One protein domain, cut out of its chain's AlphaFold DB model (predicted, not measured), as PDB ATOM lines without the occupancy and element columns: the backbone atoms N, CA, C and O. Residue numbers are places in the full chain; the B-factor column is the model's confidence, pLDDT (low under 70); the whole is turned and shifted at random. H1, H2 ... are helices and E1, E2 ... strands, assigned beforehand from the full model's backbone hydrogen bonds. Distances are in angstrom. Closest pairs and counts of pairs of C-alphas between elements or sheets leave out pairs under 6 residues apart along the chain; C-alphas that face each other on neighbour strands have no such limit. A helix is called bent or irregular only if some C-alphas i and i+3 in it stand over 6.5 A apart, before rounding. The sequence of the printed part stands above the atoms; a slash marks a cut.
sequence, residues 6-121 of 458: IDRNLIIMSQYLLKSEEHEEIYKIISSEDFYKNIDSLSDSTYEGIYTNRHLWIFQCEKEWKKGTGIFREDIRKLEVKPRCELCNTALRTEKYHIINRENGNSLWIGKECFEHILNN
ATOM      1  N   ILE A   6     275.232 203.672 144.090       79.62
ATOM      2  CA  ILE A   6     276.610 203.390 143.666       79.62
ATOM      3  C   ILE A   6     276.866 201.880 143.615       79.62
ATOM      4  O   ILE A   6     277.323 201.379 142.595       79.62
ATOM      5  N   ASP A   7     276.518 201.161 144.682       80.31
ATOM      6  CA  ASP A   7     276.713 199.712 144.798       80.31
ATOM      7  C   ASP A   7     275.856 198.949 143.766       80.31
ATOM      8  O   ASP A   7     276.329 198.021 143.117       80.31
ATOM      9  N   ARG A   8     274.609 199.393 143.552       82.38
ATOM     10  CA  ARG A   8     273.697 198.867 142.523       82.38
ATOM     11  C   ARG A   8     274.257 199.061 141.117       82.38
ATOM     12  O   ARG A   8     274.283 198.121 140.335       82.38
ATOM     13  N   ASN A   9     274.708 200.269 140.789       81.94
ATOM     14  CA  ASN A   9     275.242 200.555 139.461       81.94
ATOM     15  C   ASN A   9     276.586 199.853 139.223       81.94
ATOM     16  O   ASN A   9     276.847 199.425 138.106       81.94
ATOM     17  N   LEU A  10     277.399 199.654 140.265       82.62
ATOM     18  CA  LEU A  10     278.617 198.847 140.179       82.62
ATOM     19  C   LEU A  10     278.302 197.389 139.820       82.62
ATOM     20  O   LEU A  10     278.982 196.809 138.978       82.62
ATOM     21  N   ILE A  11     277.253 196.829 140.429       83.06
ATOM     22  CA  ILE A  11     276.744 195.491 140.113       83.06
ATOM     23  C   ILE A  11     276.228 195.419 138.669       83.06
ATOM     24  O   ILE A  11     276.586 194.499 137.945       83.06
ATOM     25  N   ILE A  12     275.426 196.399 138.235       81.62
ATOM     26  CA  ILE A  12     274.858 196.444 136.873       81.62
ATOM     27  C   ILE A  12     275.960 196.486 135.807       81.62
ATOM     28  O   ILE A  12     275.824 195.865 134.755       81.62
ATOM     29  N   MET A  13     277.045 197.210 136.082       78.00
ATOM     30  CA  MET A  13     278.154 197.394 135.146       78.00
ATOM     31  C   MET A  13     279.184 196.250 135.185       78.00
ATOM     32  O   MET A  13     280.035 196.167 134.303       78.00
ATOM     33  N   SER A  14     279.140 195.375 136.189       75.44
ATOM     34  CA  SER A  14     280.058 194.241 136.347       75.44
ATOM     35  C   SER A  14     279.552 193.003 135.602       75.44
ATOM     36  O   SER A  14     278.362 192.696 135.610       75.44
ATOM     37  N   GLN A  15     280.464 192.247 134.986       76.38
ATOM     38  CA  GLN A  15     280.127 190.960 134.372       76.38
ATOM     39  C   GLN A  15     279.994 189.821 135.388       76.38
ATOM     40  O   GLN A  15     279.536 188.741 135.028       76.38
ATOM     41  N   TYR A  16     280.391 190.019 136.646       74.69
ATOM     42  CA  TYR A  16     280.379 188.991 137.684       74.69
ATOM     43  C   TYR A  16     279.015 188.301 137.850       74.69
ATOM     44  O   TYR A  16     278.964 187.071 137.836       74.69
ATOM     45  N   LEU A  17     277.917 189.060 137.950       68.94
ATOM     46  CA  LEU A  17     276.573 188.481 138.111       68.94
ATOM     47  C   LEU A  17     275.976 187.916 136.813       68.94
ATOM     48  O   LEU A  17     274.939 187.270 136.855       68.94
ATOM     49  N   LEU A  18     276.631 188.101 135.667       68.94
ATOM     50  CA  LEU A  18     276.191 187.535 134.387       68.94
ATOM     51  C   LEU A  18     276.790 186.140 134.123       68.94
ATOM     52  O   LEU A  18     276.553 185.560 133.068       68.94
ATOM     53  N   LYS A  19     277.597 185.600 135.051       66.12
ATOM     54  CA  LYS A  19     278.360 184.352 134.855       66.12
ATOM     55  C   LYS A  19     277.626 183.066 135.261       66.12
ATOM     56  O   LYS A  19     278.142 181.991 134.970       66.12
ATOM     57  N   SER A  20     276.476 183.144 135.930       60.34
ATOM     58  CA  SER A  20     275.672 181.965 136.299       60.34
ATOM     59  C   SER A  20     274.175 182.270 136.281       60.34
ATOM     60  O   SER A  20     273.776 183.378 136.630       60.34
ATOM     61  N   GLU A  21     273.355 181.272 135.937       62.62
ATOM     62  CA  GLU A  21     271.894 181.409 135.775       62.62
ATOM     63  C   GLU A  21     271.205 181.973 137.034       62.62
ATOM     64  O   GLU A  21     270.414 182.908 136.939       62.62
ATOM     65  N   GLU A  22     271.590 181.510 138.230       61.34
ATOM     66  CA  GLU A  22     271.060 182.024 139.509       61.34
ATOM     67  C   GLU A  22     271.370 183.515 139.742       61.34
ATOM     68  O   GLU A  22     270.599 184.237 140.374       61.34
ATOM     69  N   HIS A  23     272.498 184.013 139.228       68.06
ATOM     70  CA  HIS A  23     272.865 185.423 139.358       68.06
ATOM     71  C   HIS A  23     272.218 186.295 138.275       68.06
ATOM     72  O   HIS A  23     272.040 187.494 138.495       68.06
ATOM     73  N   GLU A  24     271.813 185.711 137.146       72.06
ATOM     74  CA  GLU A  24     271.132 186.421 136.062       72.06
ATOM     75  C   GLU A  24     269.735 186.896 136.491       72.06
ATOM     76  O   GLU A  24     269.338 188.028 136.204       72.06
ATOM     77  N   GLU A  25     268.996 186.066 137.231       73.69
ATOM     78  CA  GLU A  25     267.686 186.432 137.780       73.69
ATOM     79  C   GLU A  25     267.803 187.592 138.781       73.69
ATOM     80  O   GLU A  25     267.102 188.603 138.682       73.69
ATOM     81  N   ILE A  26     268.779 187.507 139.684       74.44
ATOM     82  CA  ILE A  26     269.112 188.575 140.630       74.44
ATOM     83  C   ILE A  26     269.552 189.851 139.902       74.44
ATOM     84  O   ILE A  26     269.151 190.953 140.283       74.44
ATOM     85  N   TYR A  27     270.345 189.730 138.836       81.38
ATOM     86  CA  TYR A  27     270.762 190.862 138.016       81.38
ATOM     87  C   TYR A  27     269.559 191.560 137.372       81.38
ATOM     88  O   TYR A  27     269.484 192.791 137.409       81.38
ATOM     89  N   LYS A  28     268.582 190.813 136.836       82.81
ATOM     90  CA  LYS A  28     267.335 191.373 136.276       82.81
ATOM     91  C   LYS A  28     266.540 192.156 137.325       82.81
ATOM     92  O   LYS A  28     266.068 193.255 137.042       82.81
ATOM     93  N   ILE A  29     266.463 191.646 138.557       82.38
ATOM     94  CA  ILE A  29     265.808 192.345 139.675       82.38
ATOM     95  C   ILE A  29     266.559 193.639 140.017       82.38
ATOM     96  O   ILE A  29     265.957 194.711 140.089       82.38
ATOM     97  N   ILE A  30     267.881 193.563 140.196       82.56
ATOM     98  CA  ILE A  30     268.715 194.709 140.582       82.56
ATOM     99  C   ILE A  30     268.732 195.781 139.484       82.56
ATOM    100  O   ILE A  30     268.703 196.967 139.804       82.56
ATOM    101  N   SER A  31     268.753 195.398 138.207       82.25
ATOM    102  CA  SER A  31     268.823 196.320 137.061       82.25
ATOM    103  C   SER A  31     267.507 197.042 136.744       82.25
ATOM    104  O   SER A  31     267.550 198.083 136.090       82.25
ATOM    105  N   SER A  32     266.368 196.588 137.283       84.50
ATOM    106  CA  SER A  32     265.049 197.213 137.088       84.50
ATOM    107  C   SER A  32     265.026 198.697 137.482       84.50
ATOM    108  O   SER A  32     265.443 199.052 138.586       84.50
ATOM    109  N   GLU A  33     264.521 199.575 136.607       76.81
ATOM    110  CA  GLU A  33     264.468 201.031 136.835       76.81
ATOM    111  C   GLU A  33     263.693 201.418 138.106       76.81
ATOM    112  O   GLU A  33     264.084 202.350 138.812       76.81
ATOM    113  N   ASP A  34     262.661 200.647 138.453       80.00
ATOM    114  CA  ASP A  34     261.834 200.842 139.645       80.00
ATOM    115  C   ASP A  34     262.290 199.996 140.847       80.00
ATOM    116  O   ASP A  34     261.538 199.841 141.808       80.00
ATOM    117  N   PHE A  35     263.530 199.483 140.850       82.06
ATOM    118  CA  PHE A  35     264.074 198.632 141.922       82.06
ATOM    119  C   PHE A  35     263.723 199.140 143.327       82.06
ATOM    120  O   PHE A  35     263.186 198.394 144.132       82.06
ATOM    121  N   TYR A  36     263.951 200.427 143.613       76.56
ATOM    122  CA  TYR A  36     263.680 200.998 144.938       76.56
ATOM    123  C   TYR A  36     262.194 201.112 145.298       76.56
ATOM    124  O   TYR A  36     261.886 201.195 146.481       76.56
ATOM    125  N   LYS A  37     261.290 201.132 144.314       76.69
ATOM    126  CA  LYS A  37     259.837 201.123 144.549       76.69
ATOM    127  C   LYS A  37     259.303 199.705 144.729       76.69
ATOM    128  O   LYS A  37     258.351 199.504 145.470       76.69
ATOM    129  N   ASN A  38     259.933 198.739 144.065       76.12
ATOM    130  CA  ASN A  38     259.444 197.366 143.981       76.12
ATOM    131  C   ASN A  38     260.158 196.416 144.954       76.12
ATOM    132  O   ASN A  38     259.779 195.253 145.065       76.12
ATOM    133  N   ILE A  39     261.179 196.888 145.673       77.44
ATOM    134  CA  ILE A  39     261.981 196.055 146.578       77.44
ATOM    135  C   ILE A  39     261.154 195.450 147.717       77.44
ATOM    136  O   ILE A  39     261.385 194.303 148.084       77.44
ATOM    137  N   ASP A  40     260.156 196.191 148.205       71.88
ATOM    138  CA  ASP A  40     259.248 195.762 149.275       71.88
ATOM    139  C   ASP A  40     258.137 194.824 148.759       71.88
ATOM    140  O   ASP A  40     257.373 194.276 149.545       71.88
ATOM    141  N   SER A  41     258.043 194.636 147.436       76.88
ATOM    142  CA  SER A  41     257.107 193.704 146.784       76.88
ATOM    143  C   SER A  41     257.754 192.379 146.362       76.88
ATOM    144  O   SER A  41     257.087 191.523 145.782       76.88
ATOM    145  N   LEU A  42     259.053 192.205 146.632       80.06
ATOM    146  CA  LEU A  42     259.745 190.933 146.430       80.06
ATOM    147  C   LEU A  42     259.250 189.901 147.450       80.06
ATOM    148  O   LEU A  42     258.892 190.254 148.571       80.06
ATOM    149  N   SER A  43     259.269 188.616 147.086       80.44
ATOM    150  CA  SER A  43     259.028 187.552 148.063       80.44
ATOM    151  C   SER A  43     260.088 187.586 149.167       80.44
ATOM    152  O   SER A  43     261.257 187.879 148.893       80.44
ATOM    153  N   ASP A  44     259.699 187.217 150.391       74.38
ATOM    154  CA  ASP A  44     260.594 187.207 151.558       74.38
ATOM    155  C   ASP A  44     261.898 186.444 151.277       74.38
ATOM    156  O   ASP A  44     262.983 186.938 151.567       74.38
ATOM    157  N   SER A  45     261.815 185.294 150.598       72.62
ATOM    158  CA  SER A  45     262.975 184.478 150.214       72.62
ATOM    159  C   SER A  45     263.969 185.209 149.303       72.62
ATOM    160  O   SER A  45     265.183 185.122 149.489       72.62
ATOM    161  N   THR A  46     263.470 185.949 148.313       73.69
ATOM    162  CA  THR A  46     264.287 186.678 147.335       73.69
ATOM    163  C   THR A  46     264.869 187.936 147.964       73.69
ATOM    164  O   THR A  46     266.048 188.250 147.775       73.69
ATOM    165  N   TYR A  47     264.065 188.629 148.772       77.69
ATOM    166  CA  TYR A  47     264.511 189.772 149.553       77.69
ATOM    167  C   TYR A  47     265.633 189.380 150.525       77.69
ATOM    168  O   TYR A  47     266.691 190.017 150.533       77.69
ATOM    169  N   GLU A  48     265.460 188.298 151.294       73.75
ATOM    170  CA  GLU A  48     266.477 187.760 152.204       73.75
ATOM    171  C   GLU A  48     267.725 187.267 151.464       73.75
ATOM    172  O   GLU A  48     268.843 187.499 151.932       73.75
ATOM    173  N   GLY A  49     267.572 186.656 150.285       72.38
ATOM    174  CA  GLY A  49     268.687 186.239 149.431       72.38
ATOM    175  C   GLY A  49     269.562 187.416 148.989       72.38
ATOM    176  O   GLY A  49     270.787 187.375 149.145       72.38
ATOM    177  N   ILE A  50     268.949 188.506 148.514       75.44
ATOM    178  CA  ILE A  50     269.664 189.744 148.162       75.44
ATOM    179  C   ILE A  50     270.257 190.387 149.417       75.44
ATOM    180  O   ILE A  50     271.424 190.785 149.421       75.44
ATOM    181  N   TYR A  51     269.485 190.472 150.505       73.62
ATOM    182  CA  TYR A  51     269.950 191.032 151.771       73.62
ATOM    183  C   TYR A  51     271.208 190.303 152.259       73.62
ATOM    184  O   TYR A  51     272.197 190.942 152.623       73.62
ATOM    185  N   THR A  52     271.208 188.980 152.229       67.06
ATOM    186  CA  THR A  52     272.309 188.171 152.746       67.06
ATOM    187  C   THR A  52     273.542 188.282 151.853       67.06
ATOM    188  O   THR A  52     274.638 188.511 152.360       67.06
ATOM    189  N   ASN A  53     273.381 188.224 150.529       68.88
ATOM    190  CA  ASN A  53     274.508 188.086 149.600       68.88
ATOM    191  C   ASN A  53     275.048 189.405 149.024       68.88
ATOM    192  O   ASN A  53     276.155 189.425 148.485       68.88
ATOM    193  N   ARG A  54     274.337 190.532 149.190       71.62
ATOM    194  CA  ARG A  54     274.711 191.836 148.600       71.62
ATOM    195  C   ARG A  54     276.172 192.234 148.798       71.62
ATOM    196  O   ARG A  54     276.799 192.765 147.891       71.62
ATOM    197  N   HIS A  55     276.716 191.995 149.986       67.25
ATOM    198  CA  HIS A  55     278.064 192.420 150.348       67.25
ATOM    199  C   HIS A  55     279.127 191.623 149.581       67.25
ATOM    200  O   HIS A  55     280.135 192.191 149.169       67.25
ATOM    201  N   LEU A  56     278.870 190.334 149.340       66.81
ATOM    202  CA  LEU A  56     279.721 189.458 148.543       66.81
ATOM    203  C   LEU A  56     279.683 189.858 147.066       66.81
ATOM    204  O   LEU A  56     280.728 189.927 146.424       66.81
ATOM    205  N   TRP A  57     278.501 190.175 146.537       74.38
ATOM    206  CA  TRP A  57     278.357 190.611 145.148       74.38
ATOM    207  C   TRP A  57     279.061 191.939 144.887       74.38
ATOM    208  O   TRP A  57     279.874 192.011 143.969       74.38
ATOM    209  N   ILE A  58     278.824 192.955 145.728       76.56
ATOM    210  CA  ILE A  58     279.508 194.256 145.641       76.56
ATOM    211  C   ILE A  58     281.020 194.046 145.622       76.56
ATOM    212  O   ILE A  58     281.706 194.556 144.746       76.56
ATOM    213  N   PHE A  59     281.524 193.231 146.543       69.81
ATOM    214  CA  PHE A  59     282.942 192.931 146.659       69.81
ATOM    215  C   PHE A  59     283.533 192.262 145.407       69.81
ATOM    216  O   PHE A  59     284.639 192.598 144.986       69.81
ATOM    217  N   GLN A  60     282.824 191.309 144.798       70.56
ATOM    218  CA  GLN A  60     283.301 190.643 143.582       70.56
ATOM    219  C   GLN A  60     283.266 191.581 142.373       70.56
ATOM    220  O   GLN A  60     284.195 191.559 141.567       70.56
ATOM    221  N   CYS A  61     282.267 192.463 142.305       76.56
ATOM    222  CA  CYS A  61     282.206 193.526 141.307       76.56
ATOM    223  C   CYS A  61     283.369 194.521 141.497       76.56
ATOM    224  O   CYS A  61     284.080 194.824 140.543       76.56
ATOM    225  N   GLU A  62     283.648 194.970 142.728       75.69
ATOM    226  CA  GLU A  62     284.821 195.806 143.049       75.69
ATOM    227  C   GLU A  62     286.130 195.114 142.635       75.69
ATOM    228  O   GLU A  62     287.021 195.744 142.072       75.69
ATOM    229  N   LYS A  63     286.257 193.805 142.876       70.50
ATOM    230  CA  LYS A  63     287.442 193.019 142.513       70.50
ATOM    231  C   LYS A  63     287.615 192.872 141.001       70.50
ATOM    232  O   LYS A  63     288.745 193.005 140.533       70.50
ATOM    233  N   GLU A  64     286.538 192.621 140.255       71.44
ATOM    234  CA  GLU A  64     286.539 192.633 138.784       71.44
ATOM    235  C   GLU A  64     287.087 193.970 138.274       71.44
ATOM    236  O   GLU A  64     288.041 194.003 137.499       71.44
ATOM    237  N   TRP A  65     286.559 195.073 138.801       70.88
ATOM    238  CA  TRP A  65     286.992 196.416 138.437       70.88
ATOM    239  C   TRP A  65     288.359 196.817 139.007       70.88
ATOM    240  O   TRP A  65     288.888 197.825 138.568       70.88
ATOM    241  N   LYS A  66     288.970 196.063 139.933       67.12
ATOM    242  CA  LYS A  66     290.355 196.275 140.413       67.12
ATOM    243  C   LYS A  66     291.397 195.485 139.616       67.12
ATOM    244  O   LYS A  66     292.527 195.945 139.470       67.12
ATOM    245  N   LYS A  67     291.071 194.273 139.149       54.88
ATOM    246  CA  LYS A  67     292.065 193.324 138.605       54.88
ATOM    247  C   LYS A  67     292.521 193.591 137.169       54.88
ATOM    248  O   LYS A  67     293.463 192.949 136.720       54.88
ATOM    249  N   GLY A  68     291.949 194.575 136.481       51.19
ATOM    250  CA  GLY A  68     292.235 194.815 135.068       51.19
ATOM    251  C   GLY A  68     292.532 196.260 134.686       51.19
ATOM    252  O   GLY A  68     292.486 196.552 133.503       51.19
ATOM    253  N   THR A  69     292.798 197.196 135.598       52.69
ATOM    254  CA  THR A  69     292.617 198.617 135.252       52.69
ATOM    255  C   THR A  69     293.785 199.291 134.548       52.69
ATOM    256  O   THR A  69     294.829 199.549 135.143       52.69
ATOM    257  N   GLY A  70     293.564 199.688 133.291       52.97
ATOM    258  CA  GLY A  70     294.150 200.932 132.791       52.97
ATOM    259  C   GLY A  70     293.391 202.097 133.421       52.97
ATOM    260  O   GLY A  70     292.174 202.164 133.273       52.97
ATOM    261  N   ILE A  71     294.089 202.957 134.164       59.75
ATOM    262  CA  ILE A  71     293.499 204.138 134.801       59.75
ATOM    263  C   ILE A  71     294.037 205.365 134.082       59.75
ATOM    264  O   ILE A  71     295.243 205.614 134.110       59.75
ATOM    265  N   PHE A  72     293.144 206.147 133.485       68.69
ATOM    266  CA  PHE A  72     293.493 207.424 132.877       68.69
ATOM    267  C   PHE A  72     292.710 208.531 133.569       68.69
ATOM    268  O   PHE A  72     291.483 208.503 133.638       68.69
ATOM    269  N   ARG A  73     293.433 209.498 134.128       70.25
ATOM    270  CA  ARG A  73     292.836 210.714 134.678       70.25
ATOM    271  C   ARG A  73     292.689 211.720 133.544       70.25
ATOM    272  O   ARG A  73     293.675 212.001 132.867       70.25
ATOM    273  N   GLU A  74     291.489 212.258 133.363       67.69
ATOM    274  CA  GLU A  74     291.210 213.266 132.343       67.69
ATOM    275  C   GLU A  74     290.555 214.504 132.967       67.69
ATOM    276  O   GLU A  74     289.598 214.407 133.745       67.69
ATOM    277  N   ASP A  75     291.076 215.679 132.611       69.50
ATOM    278  CA  ASP A  75     290.482 216.959 132.981       69.50
ATOM    279  C   ASP A  75     289.273 217.252 132.088       69.50
ATOM    280  O   ASP A  75     289.334 217.146 130.858       69.50
ATOM    281  N   ILE A  76     288.164 217.667 132.698       66.12
ATOM    282  CA  ILE A  76     286.928 217.941 131.961       66.12
ATOM    283  C   ILE A  76     287.077 219.267 131.206       66.12
ATOM    284  O   ILE A  76     287.172 220.344 131.802       66.12
ATOM    285  N   ARG A  77     287.074 219.210 129.868       64.38
ATOM    286  CA  ARG A  77     287.135 220.411 129.019       64.38
ATOM    287  C   ARG A  77     285.809 221.177 129.093       64.38
ATOM    288  O   ARG A  77     284.741 220.577 129.070       64.38
ATOM    289  N   LYS A  78     285.860 222.518 129.080       53.50
ATOM    290  CA  LYS A  78     284.682 223.417 129.206       53.50
ATOM    291  C   LYS A  78     283.554 223.185 128.181       53.50
ATOM    292  O   LYS A  78     282.454 223.682 128.394       53.50
ATOM    293  N   LEU A  79     283.832 222.485 127.079       51.97
ATOM    294  CA  LEU A  79     282.890 222.203 125.990       51.97
ATOM    295  C   LEU A  79     282.218 220.818 126.098       51.97
ATOM    296  O   LEU A  79     281.282 220.558 125.349       51.97
ATOM    297  N   GLU A  80     282.651 219.935 127.010       60.00
ATOM    298  CA  GLU A  80     281.932 218.679 127.266       60.00
ATOM    299  C   GLU A  80     280.615 218.976 128.000       60.00
ATOM    300  O   GLU A  80     280.598 219.598 129.067       60.00
ATOM    301  N   VAL A  81     279.486 218.531 127.438       54.19
ATOM    302  CA  VAL A  81     278.156 218.716 128.036       54.19
ATOM    303  C   VAL A  81     278.074 217.927 129.347       54.19
ATOM    304  O   VAL A  81     277.806 216.733 129.342       54.19
ATOM    305  N   LYS A  82     278.324 218.616 130.472       55.31
ATOM    306  CA  LYS A  82     278.133 218.178 131.873       55.31
ATOM    307  C   LYS A  82     278.351 216.667 132.090       55.31
ATOM    308  O   LYS A  82     277.373 215.965 132.371       55.31
ATOM    309  N   PRO A  83     279.596 216.161 132.014       74.00
ATOM    310  CA  PRO A  83     279.861 214.753 132.285       74.00
ATOM    311  C   PRO A  83     279.369 214.390 133.691       74.00
ATOM    312  O   PRO A  83     279.574 215.125 134.662       74.00
ATOM    313  N   ARG A  84     278.666 213.265 133.799       79.94
ATOM    314  CA  ARG A  84     278.196 212.707 135.070       79.94
ATOM    315  C   ARG A  84     278.937 211.411 135.339       79.94
ATOM    316  O   ARG A  84     279.308 210.709 134.409       79.94
ATOM    317  N   CYS A  85     279.152 211.092 136.609       80.38
ATOM    318  CA  CYS A  85     279.723 209.804 136.978       80.38
ATOM    319  C   CYS A  85     278.751 208.674 136.624       80.38
ATOM    320  O   CYS A  85     277.601 208.702 137.057       80.38
ATOM    321  N   GLU A  86     279.222 207.649 135.922       81.44
ATOM    322  CA  GLU A  86     278.382 206.531 135.476       81.44
ATOM    323  C   GLU A  86     277.885 205.639 136.630       81.44
ATOM    324  O   GLU A  86     276.880 204.947 136.493       81.44
ATOM    325  N   LEU A  87     278.509 205.718 137.815       80.81
ATOM    326  CA  LEU A  87     278.083 204.969 139.004       80.81
ATOM    327  C   LEU A  87     277.119 205.739 139.907       80.81
ATOM    328  O   LEU A  87     276.104 205.190 140.326       80.81
ATOM    329  N   CYS A  88     277.388 207.007 140.225       79.38
ATOM    330  CA  CYS A  88     276.539 207.779 141.145       79.38
ATOM    331  C   CYS A  88     275.600 208.779 140.448       79.38
ATOM    332  O   CYS A  88     274.672 209.290 141.077       79.38
ATOM    333  N   ASN A  89     275.789 209.026 139.148       78.88
ATOM    334  CA  ASN A  89     275.121 210.058 138.345       78.88
ATOM    335  C   ASN A  89     275.353 211.503 138.843       78.88
ATOM    336  O   ASN A  89     274.638 212.424 138.445       78.88
ATOM    337  N   THR A  90     276.339 211.724 139.717       81.62
ATOM    338  CA  THR A  90     276.725 213.064 140.181       81.62
ATOM    339  C   THR A  90     277.415 213.826 139.053       81.62
ATOM    340  O   THR A  90     278.254 213.270 138.346       81.62
ATOM    341  N   ALA A  91     277.070 215.107 138.884       79.50
ATOM    342  CA  ALA A  91     277.703 215.979 137.896       79.50
ATOM    343  C   ALA A  91     279.168 216.253 138.259       79.50
ATOM    344  O   ALA A  91     279.459 216.749 139.348       79.50
ATOM    345  N   LEU A  92     280.075 215.962 137.330       79.19
ATOM    346  CA  LEU A  92     281.511 216.155 137.483       79.19
ATOM    347  C   LEU A  92     281.900 217.530 136.935       79.19
ATOM    348  O   LEU A  92     281.416 217.954 135.885       79.19
ATOM    349  N   ARG A  93     282.735 218.261 137.681       70.69
ATOM    350  CA  ARG A  93     283.084 219.660 137.368       70.69
ATOM    351  C   ARG A  93     284.547 219.873 137.001       70.69
ATOM    352  O   ARG A  93     284.848 220.855 136.335       70.69
ATOM    353  N   THR A  94     285.437 219.008 137.475       71.00
ATOM    354  CA  THR A  94     286.889 219.229 137.434       71.00
ATOM    355  C   THR A  94     287.614 218.086 136.738       71.00
ATOM    356  O   THR A  94     288.324 218.316 135.768       71.00
ATOM    357  N   GLU A  95     287.390 216.855 137.186       74.50
ATOM    358  CA  GLU A  95     288.105 215.672 136.712       74.50
ATOM    359  C   GLU A  95     287.181 214.456 136.617       74.50
ATOM    360  O   GLU A  95     286.196 214.342 137.359       74.50
ATOM    361  N   LYS A  96     287.531 213.535 135.719       80.75
ATOM    362  CA  LYS A  96     286.931 212.204 135.601       80.75
ATOM    363  C   LYS A  96     288.036 211.155 135.440       80.75
ATOM    364  O   LYS A  96     289.113 211.436 134.914       80.75
ATOM    365  N   TYR A  97     287.769 209.947 135.914       78.19
ATOM    366  CA  TYR A  97     288.657 208.798 135.785       78.19
ATOM    367  C   TYR A  97     288.063 207.826 134.777       78.19
ATOM    368  O   TYR A  97     286.925 207.388 134.957       78.19
ATOM    369  N   HIS A  98     288.839 207.484 133.749       79.50
ATOM    370  CA  HIS A  98     288.551 206.363 132.862       79.50
ATOM    371  C   HIS A  98     289.123 205.099 133.480       79.50
ATOM    372  O   HIS A  98     290.340 204.973 133.642       79.50
ATOM    373  N   ILE A  99     288.247 204.171 133.836       73.50
ATOM    374  CA  ILE A  99     288.620 202.839 134.286       73.50
ATOM    375  C   ILE A  99     288.314 201.871 133.154       73.50
ATOM    376  O   ILE A  99     287.157 201.721 132.786       73.50
ATOM    377  N   ILE A 100     289.330 201.188 132.629       70.25
ATOM    378  CA  ILE A 100     289.153 200.136 131.618       70.25
ATOM    379  C   ILE A 100     289.485 198.792 132.247       70.25
ATOM    380  O   ILE A 100     290.623 198.597 132.665       70.25
ATOM    381  N   ASN A 101     288.544 197.853 132.264       69.38
ATOM    382  CA  ASN A 101     288.816 196.468 132.616       69.38
ATOM    383  C   ASN A 101     289.483 195.754 131.429       69.38
ATOM    384  O   ASN A 101     288.853 195.455 130.420       69.38
ATOM    385  N   ARG A 102     290.781 195.470 131.546       65.31
ATOM    386  CA  ARG A 102     291.587 194.803 130.511       65.31
ATOM    387  C   ARG A 102     291.203 193.345 130.252       65.31
ATOM    388  O   ARG A 102     291.586 192.830 129.209       65.31
ATOM    389  N   GLU A 103     290.497 192.679 131.166       68.00
ATOM    390  CA  GLU A 103     290.104 191.273 130.993       68.00
ATOM    391  C   GLU A 103     288.862 191.123 130.102       68.00
ATOM    392  O   GLU A 103     288.766 190.145 129.366       68.00
ATOM    393  N   ASN A 104     287.929 192.084 130.138       68.44
ATOM    394  CA  ASN A 104     286.680 192.023 129.367       68.44
ATOM    395  C   ASN A 104     286.409 193.238 128.461       68.44
ATOM    396  O   ASN A 104     285.408 193.254 127.753       68.44
ATOM    397  N   GLY A 105     287.293 194.240 128.451       66.25
ATOM    398  CA  GLY A 105     287.204 195.424 127.593       66.25
ATOM    399  C   GLY A 105     286.188 196.479 128.041       66.25
ATOM    400  O   GLY A 105     286.139 197.553 127.441       66.25
ATOM    401  N   ASN A 106     285.406 196.221 129.095       75.00
ATOM    402  CA  ASN A 106     284.429 197.180 129.601       75.00
ATOM    403  C   ASN A 106     285.132 198.405 130.191       75.00
ATOM    404  O   ASN A 106     286.197 198.297 130.801       75.00
ATOM    405  N   SER A 107     284.523 199.582 130.051       75.44
ATOM    406  CA  SER A 107     285.091 200.808 130.604       75.44
ATOM    407  C   SER A 107     284.051 201.707 131.247       75.44
ATOM    408  O   SER A 107     282.904 201.709 130.808       75.44
ATOM    409  N   LEU A 108     284.471 202.454 132.271       80.94
ATOM    410  CA  LEU A 108     283.632 203.381 133.021       80.94
ATOM    411  C   LEU A 108     284.300 204.746 133.198       80.94
ATOM    412  O   LEU A 108     285.505 204.833 133.445       80.94
ATOM    413  N   TRP A 109     283.492 205.802 133.170       81.12
ATOM    414  CA  TRP A 109     283.852 207.170 133.532       81.12
ATOM    415  C   TRP A 109     283.260 207.549 134.884       81.12
ATOM    416  O   TRP A 109     282.044 207.684 135.063       81.12
ATOM    417  N   ILE A 110     284.128 207.763 135.869       81.31
ATOM    418  CA  ILE A 110     283.695 208.004 137.246       81.31
ATOM    419  C   ILE A 110     284.387 209.201 137.893       81.31
ATOM    420  O   ILE A 110     285.475 209.612 137.499       81.31
ATOM    421  N   GLY A 111     283.739 209.781 138.903       79.00
ATOM    422  CA  GLY A 111     284.332 210.835 139.728       79.00
ATOM    423  C   GLY A 111     285.261 210.277 140.806       79.00
ATOM    424  O   GLY A 111     285.191 209.094 141.141       79.00
ATOM    425  N   LYS A 112     286.077 211.154 141.400       74.19
ATOM    426  CA  LYS A 112     287.071 210.817 142.434       74.19
ATOM    427  C   LYS A 112     286.517 209.991 143.602       74.19
ATOM    428  O   LYS A 112     287.114 208.993 143.977       74.19
ATOM    429  N   GLU A 113     285.356 210.356 144.142       70.12
ATOM    430  CA  GLU A 113     284.758 209.644 145.284       70.12
ATOM    431  C   GLU A 113     284.339 208.206 144.928       70.12
ATOM    432  O   GLU A 113     284.556 207.276 145.700       70.12
ATOM    433  N   CYS A 114     283.776 207.995 143.732       71.50
ATOM    434  CA  CYS A 114     283.431 206.652 143.249       71.50
ATOM    435  C   CYS A 114     284.681 205.843 142.888       71.50
ATOM    436  O   CYS A 114     284.705 204.634 143.087       71.50
ATOM    437  N   PHE A 115     285.722 206.511 142.394       69.75
ATOM    438  CA  PHE A 115     287.024 205.910 142.129       69.75
ATOM    439  C   PHE A 115     287.691 205.400 143.411       69.75
ATOM    440  O   PHE A 115     288.129 204.251 143.462       69.75
ATOM    441  N   GLU A 116     287.702 206.207 144.473       66.44
ATOM    442  CA  GLU A 116     288.216 205.803 145.785       66.44
ATOM    443  C   GLU A 116     287.378 204.672 146.404       66.44
ATOM    444  O   GLU A 116     287.954 203.738 146.958       66.44
ATOM    445  N   HIS A 117     286.047 204.690 146.249       65.56
ATOM    446  CA  HIS A 117     285.167 203.588 146.675       65.56
ATOM    447  C   HIS A 117     285.513 202.265 145.971       65.56
ATOM    448  O   HIS A 117     285.655 201.240 146.634       65.56
ATOM    449  N   ILE A 118     285.734 202.290 144.650       59.53
ATOM    450  CA  ILE A 118     286.087 201.087 143.880       59.53
ATOM    451  C   ILE A 118     287.488 200.586 144.217       59.53
ATOM    452  O   ILE A 118     287.654 199.380 144.315       59.53
ATOM    453  N   LEU A 119     288.497 201.453 144.373       56.88
ATOM    454  CA  LEU A 119     289.900 201.024 144.487       56.88
ATOM    455  C   LEU A 119     290.403 200.867 145.934       56.88
ATOM    456  O   LEU A 119     291.161 199.932 146.201       56.88
ATOM    457  N   ASN A 120     289.939 201.690 146.881       50.72
ATOM    458  CA  ASN A 120     290.514 201.786 148.232       50.72
ATOM    459  C   ASN A 120     289.746 201.028 149.332       50.72
ATOM    460  O   ASN A 120     290.135 201.107 150.497       50.72
ATOM    461  N   ASN A 121     288.704 200.249 149.010       44.75
ATOM    462  CA  ASN A 121     288.146 199.303 149.985       44.75
ATOM    463  C   ASN A 121     289.147 198.159 150.246       44.75
ATOM    464  O   ASN A 121     289.294 197.237 149.439       44.75
TER     465      ASN A 121
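This is residues 6 to 121 of the 458 residues of an uncharacterized protein of Liquorilactobacillus mali (UniProt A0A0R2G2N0). An elongated model has a small three-stranded sheet at one end, with helix H5 packed along one face, and a loose group of helices, H2, H3 and the arm H4a, at the other. The long bent helix H4 runs between the two ends, the last residues of its arm H4b, 64 to 67, grazing the sheet near Asn 101 of E2, and H1 sits in the middle, between H2 and H4b. The printed part has 116 residues, with five named helices and three named strands in the order H1 H2 H3 H4 E1 E2 E3 H5. The sheet runs E1 E2 E3, antiparallel, and the class is mixed, helices and strands. The whole is compact, with a radius of gyration of the C-alphas of 15.5 A and spans of 48 by 30 by 22 A.

The sheet holds E1, residues 69 to 75, 18.6 A long, E2, residues 95 to 101, 19.6 A, and E3, residues 107 to 110. C-alpha 69 is at (292.617, 198.617, 135.252). H5 is residues 112 to 120, ending with C-alpha 120 at (290.514, 201.786, 148.232). H4, residues 44 to 67, was assigned as one helix by its hydrogen bonds but is bent, with C-alphas 52 and 55 7.5 A apart; its arms are H4a, residues 44 to 52, 11.8 A, and H4b, residues 55 to 67, 18.3 A. H1, residues 6 to 13, begins with C-alpha 6 at (276.610, 203.390, 143.666). H2 is residues 21 to 31, 15.3 A. H3, residues 35 to 41, is irregular, with C-alphas 37 and 40 7.2 A apart.

E1 E2 E3 form a meander, each strand the antiparallel neighbour of the one before, in two hairpins. Between E1 and E2, N 72 and O 98 are within hydrogen-bond range at 3.0 A; between E2 and E3, N 99 and O 108 at 2.8 A. H5 is on the sheet at a height of 9.8 A, over E2 and only just over E3, where 3 of its C-alphas fall. It runs along the strands, at 20 degrees to E2 on the local plane. H4b only grazes the sheet, with residues 64 to 67. With residues 62 to 66 alone it touches H5, about perpendicular at 85 degrees; their closest C-alphas, of Glu 62 and Ile 118, are 5.5 A apart. With residues 57 to 62 alone it touches H1, closest at the C-alphas of Ile 11 and Cys 61, 5.9 A. H1 touches H2 at a steep tilt of 54 degrees, opposite ways, closest at the C-alphas of Ile 12 and Ser 31, 6.0 A. H4a is close to but not clearly touching H2, with the closest C-alphas, of Ile 26 and Ile 50, 7.6 A apart. H3 and H5 are apart. Every O i to N i+4 pair is within hydrogen-bond range in H1, H4a, H4b and H5; H2 has 6 of 7, and H3 has 1 of 3, beside 2 of 4 O i to N i+3 pairs.

The two C-alphas farthest apart, of Ser 45 and Lys 78, are 49.3 A apart. The printed part has no cut. The link from E1 to E2, residues 76 to 94, is long. The mean pLDDT of the printed part is 72.0, and 40 residues are under 70, among them residues 66 to 72, 74 to 82 and 115 to 121.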